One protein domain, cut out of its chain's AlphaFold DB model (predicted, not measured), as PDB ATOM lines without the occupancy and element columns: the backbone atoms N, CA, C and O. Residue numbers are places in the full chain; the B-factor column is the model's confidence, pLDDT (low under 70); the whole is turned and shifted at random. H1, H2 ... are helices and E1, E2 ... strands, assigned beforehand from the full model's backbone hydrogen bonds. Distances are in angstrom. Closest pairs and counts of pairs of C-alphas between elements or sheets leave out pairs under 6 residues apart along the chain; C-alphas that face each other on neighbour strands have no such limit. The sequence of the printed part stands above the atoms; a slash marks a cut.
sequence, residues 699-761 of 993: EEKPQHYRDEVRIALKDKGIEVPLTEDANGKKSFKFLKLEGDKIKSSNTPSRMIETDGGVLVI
ATOM      1  N   GLU A 699      32.322  23.075 -35.663       88.38
ATOM      2  CA  GLU A 699      32.382  21.613 -35.601       88.38
ATOM      3  C   GLU A 699      31.000  20.951 -35.720       88.38
ATOM      4  O   GLU A 699      30.893  19.888 -36.327       88.38
ATOM      5  N   GLU A 700      29.946  21.577 -35.187       84.06
ATOM      6  CA  GLU A 700      28.571  21.068 -35.269       84.06
ATOM      7  C   GLU A 700      27.963  21.248 -36.670       84.06
ATOM      8  O   GLU A 700      27.282  20.349 -37.162       84.06
ATOM      9  N   LYS A 701      28.198  22.393 -37.335       82.00
ATOM     10  CA  LYS A 701      27.669  22.673 -38.687       82.00
ATOM     11  C   LYS A 701      28.702  23.334 -39.625       82.00
ATOM     12  O   LYS A 701      28.506  24.477 -40.041       82.00
ATOM     13  N   PRO A 702      29.745  22.620 -40.096       82.69
ATOM     14  CA  PRO A 702      30.808  23.214 -40.919       82.69
ATOM     15  C   PRO A 702      30.331  23.763 -42.270       82.69
ATOM     16  O   PRO A 702      30.948  24.651 -42.850       82.69
ATOM     17  N   GLN A 703      29.275  23.182 -42.850       75.81
ATOM     18  CA  GLN A 703      28.718  23.643 -44.129       75.81
ATOM     19  C   GLN A 703      28.064  25.024 -43.997       75.81
ATOM     20  O   GLN A 703      28.302  25.876 -44.843       75.81
ATOM     21  N   HIS A 704      27.350  25.268 -42.896       74.81
ATOM     22  CA  HIS A 704      26.663  26.532 -42.639       74.81
ATOM     23  C   HIS A 704      27.629  27.727 -42.655       74.81
ATOM     24  O   HIS A 704      27.451  28.653 -43.439       74.81
ATOM     25  N   TYR A 705      28.719  27.644 -41.888       81.31
ATOM     26  CA  TYR A 705      29.757  28.679 -41.849       81.31
ATOM     27  C   TYR A 705      30.450  28.891 -43.202       81.31
ATOM     28  O   TYR A 705      30.803  30.013 -43.559       81.31
ATOM     29  N   ARG A 706      30.640  27.817 -43.981       82.25
ATOM     30  CA  ARG A 706      31.243  27.894 -45.321       82.25
ATOM     31  C   ARG A 706      30.336  28.593 -46.327       82.25
ATOM     32  O   ARG A 706      30.840  29.299 -47.198       82.25
ATOM     33  N   ASP A 707      29.032  28.388 -46.234       73.00
ATOM     34  CA  ASP A 707      28.084  29.039 -47.129       73.00
ATOM     35  C   ASP A 707      27.892  30.510 -46.746       73.00
ATOM     36  O   ASP A 707      27.944  31.367 -47.629       73.00
ATOM     37  N   GLU A 708      27.815  30.826 -45.448       73.75
ATOM     38  CA  GLU A 708      27.756  32.216 -44.983       73.75
ATOM     39  C   GLU A 708      28.980  33.026 -45.394       73.75
ATOM     40  O   GLU A 708      28.836  34.100 -45.978       73.75
ATOM     41  N   VAL A 709      30.190  32.509 -45.145       82.56
ATOM     42  CA  VAL A 709      31.407  33.232 -45.527       82.56
ATOM     43  C   VAL A 709      31.504  33.377 -47.046       82.56
ATOM     44  O   VAL A 709      31.934  34.419 -47.529       82.56
ATOM     45  N   ARG A 710      31.048  32.391 -47.835       78.25
ATOM     46  CA  ARG A 710      31.028  32.502 -49.303       78.25
ATOM     47  C   ARG A 710      30.136  33.650 -49.767       78.25
ATOM     48  O   ARG A 710      30.552  34.416 -50.635       78.25
ATOM     49  N   ILE A 711      28.930  33.752 -49.210       70.88
ATOM     50  CA  ILE A 711      27.973  34.812 -49.546       70.88
ATOM     51  C   ILE A 711      28.540  36.164 -49.113       70.88
ATOM     52  O   ILE A 711      28.682  37.062 -49.938       70.88
ATOM     53  N   ALA A 712      28.963  36.279 -47.855       74.31
ATOM     54  CA  ALA A 712      29.443  37.540 -47.313       74.31
ATOM     55  C   ALA A 712      30.701  38.050 -48.032       74.31
ATOM     56  O   ALA A 712      30.768  39.222 -48.387       74.31
ATOM     57  N   LEU A 713      31.687  37.192 -48.317       80.25
ATOM     58  CA  LEU A 713      32.885  37.613 -49.048       80.25
ATOM     59  C   LEU A 713      32.553  38.084 -50.470       80.25
ATOM     60  O   LEU A 713      33.096  39.099 -50.913       80.25
ATOM     61  N   LYS A 714      31.622  37.409 -51.158       76.31
ATOM     62  CA  LYS A 714      31.135  37.833 -52.478       76.31
ATOM     63  C   LYS A 714      30.468  39.209 -52.404       76.31
ATOM     64  O   LYS A 714      30.829  40.091 -53.179       76.31
ATOM     65  N   ASP A 715      29.567  39.411 -51.446       72.75
ATOM     66  CA  ASP A 715      28.844  40.676 -51.257       72.75
ATOM     67  C   ASP A 715      29.788  41.842 -50.928       72.75
ATOM     68  O   ASP A 715      29.545  42.989 -51.311       72.75
ATOM     69  N   LYS A 716      30.900  41.557 -50.239       78.94
ATOM     70  CA  LYS A 716      31.925  42.547 -49.875       78.94
ATOM     71  C   LYS A 716      33.019  42.715 -50.934       78.94
ATOM     72  O   LYS A 716      33.916  43.539 -50.736       78.94
ATOM     73  N   GLY A 717      32.966  41.970 -52.042       81.81
ATOM     74  CA  GLY A 717      33.997  41.991 -53.083       81.81
ATOM     75  C   GLY A 717      35.378  41.582 -52.560       81.81
ATOM     76  O   GLY A 717      36.390  42.183 -52.925       81.81
ATOM     77  N   ILE A 718      35.417  40.618 -51.635       82.00
ATOM     78  CA  ILE A 718      36.645  40.054 -51.076       82.00
ATOM     79  C   ILE A 718      36.887  38.709 -51.757       82.00
ATOM     80  O   ILE A 718      36.169  37.738 -51.534       82.00
ATOM     81  N   GLU A 719      37.915  38.654 -52.592       83.19
ATOM     82  CA  GLU A 719      38.325  37.420 -53.253       83.19
ATOM     83  C   GLU A 719      39.246  36.602 -52.346       83.19
ATOM     84  O   GLU A 719      40.128  37.140 -51.670       83.19
ATOM     85  N   VAL A 720      39.048  35.284 -52.344       85.56
ATOM     86  CA  VAL A 720      39.895  34.335 -51.615       85.56
ATOM     87  C   VAL A 720      40.388  33.234 -52.550       85.56
ATOM     88  O   VAL A 720      39.645  32.824 -53.446       85.56
ATOM     89  N   PRO A 721      41.620  32.727 -52.356       85.81
ATOM     90  CA  PRO A 721      42.130  31.601 -53.125       85.81
ATOM     91  C   PRO A 721      41.220  30.371 -53.025       85.81
ATOM     92  O   PRO A 721      40.844  29.931 -51.932       85.81
ATOM     93  N   LEU A 722      40.906  29.786 -54.181       86.94
ATOM     94  CA  LEU A 722      40.150  28.542 -54.292       86.94
ATOM     95  C   LEU A 722      41.056  27.419 -54.796       86.94
ATOM     96  O   LEU A 722      41.957  27.644 -55.602       86.94
ATOM     97  N   THR A 723      40.793  26.205 -54.330       81.00
ATOM     98  CA  THR A 723      41.380  24.970 -54.850       81.00
ATOM     99  C   THR A 723      40.337  24.206 -55.643       81.00
ATOM    100  O   THR A 723      39.172  24.142 -55.244       81.00
ATOM    101  N   GLU A 724      40.760  23.618 -56.751       81.06
ATOM    102  CA  GLU A 724      39.918  22.834 -57.646       81.06
ATOM    103  C   GLU A 724      40.236  21.349 -57.461       81.06
ATOM    104  O   GLU A 724      41.408  20.975 -57.380       81.06
ATOM    105  N   ASP A 725      39.206  20.516 -57.315       76.19
ATOM    106  CA  ASP A 725      39.390  19.065 -57.287       76.19
ATOM    107  C   ASP A 725      39.516  18.480 -58.706       76.19
ATOM    108  O   ASP A 725      39.365  19.177 -59.709       76.19
ATOM    109  N   ALA A 726      39.792  17.176 -58.799       68.88
ATOM    110  CA  ALA A 726      39.969  16.479 -60.077       68.88
ATOM    111  C   ALA A 726      38.731  16.527 -61.001       68.88
ATOM    112  O   ALA A 726      38.854  16.220 -62.184       68.88
ATOM    113  N   ASN A 727      37.563  16.915 -60.478       64.62
ATOM    114  CA  ASN A 727      36.306  17.026 -61.214       64.62
ATOM    115  C   ASN A 727      35.943  18.485 -61.546       64.62
ATOM    116  O   ASN A 727      34.827  18.745 -61.991       64.62
ATOM    117  N   GLY A 728      36.843  19.441 -61.303       64.38
ATOM    118  CA  GLY A 728      36.603  20.859 -61.568       64.38
ATOM    119  C   GLY A 728      35.847  21.601 -60.459       64.38
ATOM    120  O   GLY A 728      35.515  22.782 -60.600       64.38
ATOM    121  N   LYS A 729      35.555  20.948 -59.324       69.88
ATOM    122  CA  LYS A 729      34.787  21.567 -58.240       69.88
ATOM    123  C   LYS A 729      35.692  22.448 -57.388       69.88
ATOM    124  O   LYS A 729      36.630  21.985 -56.738       69.88
ATOM    125  N   LYS A 730      35.359  23.738 -57.335       75.75
ATOM    126  CA  LYS A 730      36.089  24.735 -56.542       75.75
ATOM    127  C   LYS A 730      35.658  24.722 -55.077       75.75
ATOM    128  O   LYS A 730      34.472  24.693 -54.748       75.75
ATOM    129  N   SER A 731      36.633  24.787 -54.183       81.69
ATOM    130  CA  SER A 731      36.458  24.872 -52.732       81.69
ATOM    131  C   SER A 731      37.461  25.856 -52.130       81.69
ATOM    132  O   SER A 731      38.425  26.242 -52.787       81.69
ATOM    133  N   PHE A 732      37.221  26.317 -50.901       89.56
ATOM    134  CA  PHE A 732      38.188  27.177 -50.219       89.56
ATOM    135  C   PHE A 732      39.491  26.427 -49.970       89.56
ATOM    136  O   PHE A 732      39.476  25.249 -49.611       89.56
ATOM    137  N   LYS A 733      40.613  27.143 -50.063       92.00
ATOM    138  CA  LYS A 733      41.891  26.624 -49.591       92.00
ATOM    139  C   LYS A 733      41.909  26.639 -48.061       92.00
ATOM    140  O   LYS A 733      42.148  27.673 -47.438       92.00
ATOM    141  N   PHE A 734      41.593  25.498 -47.456       93.12
ATOM    142  CA  PHE A 734      41.533  25.353 -46.003       93.12
ATOM    143  C   PHE A 734      42.927  25.345 -45.379       93.12
ATOM    144  O   PHE A 734      43.895  24.860 -45.967       93.12
ATOM    145  N   LEU A 735      43.018  25.859 -44.156       93.12
ATOM    146  CA  LEU A 735      44.240  25.947 -43.368       93.12
ATOM    147  C   LEU A 735      44.054  25.239 -42.025       93.12
ATOM    148  O   LEU A 735      42.995  25.316 -41.406       93.12
ATOM    149  N   LYS A 736      45.081  24.550 -41.536       91.31
ATOM    150  CA  LYS A 736      45.074  23.907 -40.218       91.31
ATOM    151  C   LYS A 736      46.358  24.230 -39.467       91.31
ATOM    152  O   LYS A 736      47.414  24.422 -40.069       91.31
ATOM    153  N   LEU A 737      46.244  24.282 -38.146       88.06
ATOM    154  CA  LEU A 737      47.379  24.404 -37.243       88.06
ATOM    155  C   LEU A 737      48.003  23.032 -36.988       88.06
ATOM    156  O   LEU A 737      47.315  22.093 -36.583       88.06
ATOM    157  N   GLU A 738      49.311  22.944 -37.193       84.62
ATOM    158  CA  GLU A 738      50.164  21.845 -36.745       84.62
ATOM    159  C   GLU A 738      51.235  22.420 -35.813       84.62
ATOM    160  O   GLU A 738      52.265  22.939 -36.258       84.62
ATOM    161  N   GLY A 739      50.952  22.392 -34.507       80.00
ATOM    162  CA  GLY A 739      51.686  23.202 -33.532       80.00
ATOM    163  C   GLY A 739      51.496  24.693 -33.827       80.00
ATOM    164  O   GLY A 739      50.375  25.135 -34.069       80.00
ATOM    165  N   ASP A 740      52.598  25.444 -33.884       72.75
ATOM    166  CA  ASP A 740      52.591  26.890 -34.172       72.75
ATOM    167  C   ASP A 740      52.639  27.224 -35.676       72.75
ATOM    168  O   ASP A 740      52.752  28.390 -36.063       72.75
ATOM    169  N   LYS A 741      52.597  26.213 -36.555       80.81
ATOM    170  CA  LYS A 741      52.686  26.395 -38.011       80.81
ATOM    171  C   LYS A 741      51.331  26.192 -38.678       80.81
ATOM    172  O   LYS A 741      50.616  25.237 -38.388       80.81
ATOM    173  N   ILE A 742      51.025  27.062 -39.637       88.38
ATOM    174  CA  ILE A 742      49.852  26.944 -40.505       88.38
ATOM    175  C   ILE A 742      50.230  26.117 -41.731       88.38
ATOM    176  O   ILE A 742      51.226  26.411 -42.393       88.38
ATOM    177  N   LYS A 743      49.421  25.108 -42.052       89.06
ATOM    178  CA  LYS A 743      49.543  24.313 -43.278       89.06
ATOM    179  C   LYS A 743      48.225  24.269 -44.035       89.06
ATOM    180  O   LYS A 743      47.160  24.416 -43.440       89.06
ATOM    181  N   SER A 744      48.301  24.028 -45.341       87.69
ATOM    182  CA  SER A 744      47.126  23.712 -46.150       87.69
ATOM    183  C   SER A 744      46.472  22.421 -45.663       87.69
ATOM    184  O   SER A 744      47.159  21.461 -45.313       87.69
ATOM    185  N   SER A 745      45.147  22.388 -45.674       85.31
ATOM    186  CA  SER A 745      44.351  21.227 -45.313       85.31
ATOM    187  C   SER A 745      43.486  20.796 -46.487       85.31
ATOM    188  O   SER A 745      42.844  21.621 -47.131       85.31
ATOM    189  N   ASN A 746      43.447  19.488 -46.735       78.38
ATOM    190  CA  ASN A 746      42.569  18.890 -47.742       78.38
ATOM    191  C   ASN A 746      41.172  18.587 -47.179       78.38
ATOM    192  O   ASN A 746      40.300  18.120 -47.907       78.38
ATOM    193  N   THR A 747      40.953  18.822 -45.882       81.00
ATOM    194  CA  THR A 747      39.650  18.684 -45.234       81.00
ATOM    195  C   THR A 747      39.133  20.051 -44.789       81.00
ATOM    196  O   THR A 747      39.931  20.938 -44.474       81.00
ATOM    197  N   PRO A 748      37.801  20.251 -44.751       84.31
ATOM    198  CA  PRO A 748      37.225  21.489 -44.246       84.31
ATOM    199  C   PRO A 748      37.725  21.807 -42.836       84.31
ATOM    200  O   PRO A 748      37.684  20.962 -41.941       84.31
ATOM    201  N   SER A 749      38.172  23.042 -42.636       90.19
ATOM    202  CA  SER A 749      38.654  23.541 -41.353       90.19
ATOM    203  C   SER A 749      38.085  24.929 -41.064       90.19
ATOM    204  O   SER A 749      37.572  25.614 -41.951       90.19
ATOM    205  N   ARG A 750      38.216  25.359 -39.806       91.88
ATOM    206  CA  ARG A 750      37.780  26.680 -39.339       91.88
ATOM    207  C   ARG A 750      38.624  27.851 -39.861       91.88
ATOM    208  O   ARG A 750      38.363  28.985 -39.474       91.88
ATOM    209  N   MET A 751      39.662  27.598 -40.661       94.50
ATOM    210  CA  MET A 751      40.532  28.633 -41.222       94.50
ATOM    211  C   MET A 751      40.637  28.461 -42.731       94.50
ATOM    212  O   MET A 751      40.835  27.350 -43.218       94.50
ATOM    213  N   ILE A 752      40.569  29.562 -43.467       94.75
ATOM    214  CA  ILE A 752      40.806  29.586 -44.909       94.75
ATOM    215  C   ILE A 752      41.906  30.585 -45.250       94.75
ATOM    216  O   ILE A 752      42.158  31.540 -44.510       94.75
ATOM    217  N   GLU A 753      42.582  30.339 -46.363       94.12
ATOM    218  CA  GLU A 753      43.570  31.257 -46.915       94.12
ATOM    219  C   GLU A 753      42.885  32.469 -47.545       94.12
ATOM    220  O   GLU A 753      41.834  32.352 -48.178       94.12
ATOM    221  N   THR A 754      43.494  33.637 -47.380       93.69
ATOM    222  CA  THR A 754      43.136  34.868 -48.093       93.69
ATOM    223  C   THR A 754      44.335  35.335 -48.913       93.69
ATOM    224  O   THR A 754      45.436  34.794 -48.789       93.69
ATOM    225  N   ASP A 755      44.155  36.360 -49.741       88.44
ATOM    226  CA  ASP A 755      45.253  36.971 -50.490       88.44
ATOM    227  C   ASP A 755      46.305  37.588 -49.542       88.44
ATOM    228  O   ASP A 755      46.153  38.708 -49.052       88.44
ATOM    229  N   GLY A 756      47.358  36.822 -49.240       84.81
ATOM    230  CA  GLY A 756      48.448  37.203 -48.337       84.81
ATOM    231  C   GLY A 756      48.170  37.009 -46.838       84.81
ATOM    232  O   GLY A 756      48.971  37.463 -46.012       84.81
ATOM    233  N   GLY A 757      47.075  36.342 -46.456       93.06
ATOM    234  CA  GLY A 757      46.658  36.231 -45.055       93.06
ATOM    235  C   GLY A 757      45.816  35.003 -44.715       93.06
ATOM    236  O   GLY A 757      45.910  33.959 -45.360       93.06
ATOM    237  N   VAL A 758      45.031  35.126 -43.642       95.50
ATOM    238  CA  VAL A 758      44.154  34.061 -43.132       95.50
ATOM    239  C   VAL A 758      42.809  34.629 -42.696       95.50
ATOM    240  O   VAL A 758      42.725  35.776 -42.252       95.50
ATOM    241  N   LEU A 759      41.770  33.802 -42.768       96.38
ATOM    242  CA  LEU A 759      40.438  34.103 -42.257       96.38
ATOM    243  C   LEU A 759      39.935  32.948 -41.391       96.38
ATOM    244  O   LEU A 759      39.850  31.812 -41.852       96.38
ATOM    245  N   VAL A 760      39.593  33.245 -40.140       95.44
ATOM    246  CA  VAL A 760      38.903  32.325 -39.233       95.44
ATOM    247  C   VAL A 760      37.401  32.426 -39.510       95.44
ATOM    248  O   VAL A 760      36.846  33.522 -39.541       95.44
ATOM    249  N   ILE A 761      36.744  31.290 -39.730       93.12
ATOM    250  CA  ILE A 761      35.330  31.198 -40.135       93.12
ATOM    251  C   ILE A 761      34.479  30.462 -39.092       93.12
ATOM    252  O   ILE A 761      33.539  29.765 -39.447       93.12
TER     253      ILE A 761
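AT A GLANCE: This is residues 699 to 761 of the 993 residues of the protein "TIGR04388 family protein" of Leptospira fletcheri (UniProt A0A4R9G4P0). Three strand hairpins follow one another along the printed part after a single helix, H1; the last two, E3 with E4 and E5 with E6, join into one strongly twisted sheet, curled like part of a barrel. The first hairpin, E1 with E2, is a small sheet of its own whose E2 runs on into E3, while H1 is not on the four-stranded sheet and its residues 711 to 715 stick out, together with residues 716 and 717. The printed part has 63 residues, with one named helix and six named strands in the order H1, E1, E2, E3, E4, E5, E6. The larger sheet has the order E4, E3, E5, E6, all antiparallel, and the class is mixed, helices and strands. The whole is compact, with a radius of gyration of the C-alphas of 11.7 A and spans of 34 by 29 by 26 A.

IN THESE COORDINATES: H1 is residues 702 to 715, 20.4 A from C-alpha 702 at (30.808, 23.214, -40.919) to C-alpha 715. E1 is residues 722 to 724, 6.6 A long, and E2 is residues 730 to 732, 7.1 A. E3 is residues 734 to 738, 13.1 A, beginning with C-alpha 734 at (41.533, 25.353, -46.003). E4 is residues 741 to 745, 12.2 A. E5 is residues 751 to 754, 9.6 A, and E6 is residues 757 to 760, 10.5 A, ending with C-alpha 760 at (38.903, 32.325, -39.233).

HOW THE PARTS SIT: In H1 every O i to N i+4 pair is within hydrogen-bond range. H1 is not on the four-stranded sheet, with 3 pairs of C-alphas within 10 A. E1 and E2 form an antiparallel hairpin at 139 degrees, with N 723 and O 731 at 2.8 A. E2 runs on into E3 at 40 degrees across a break of 1 residue. The C-alphas of Phe 732 in E2 and Ile 752 in E5 are 6.4 A apart, the closest of these two strands. E3 and E4 form an antiparallel hairpin at 140 degrees, with N 736 and O 743 at 2.8 A. E3 and E5 are antiparallel neighbours at 119 degrees, with N 735 and O 751 at 2.8 A. E5 and E6 form an antiparallel hairpin at 147 degrees, with N 752 and O 759 at 2.9 A. E4 and E6 are the edge strands and are apart. E4 and E5 are also apart, but only just, at 8.4 A.

THE WHOLE: The two C-alphas farthest apart are those of Asp 715 and Gly 739, 33.8 A. The printed part has no cut and no long link; the link from H1 to E1 is short, with 6 residues, and the others are tight. The mean pLDDT of the printed part is 83.3, and residues 726 to 729 are under 70.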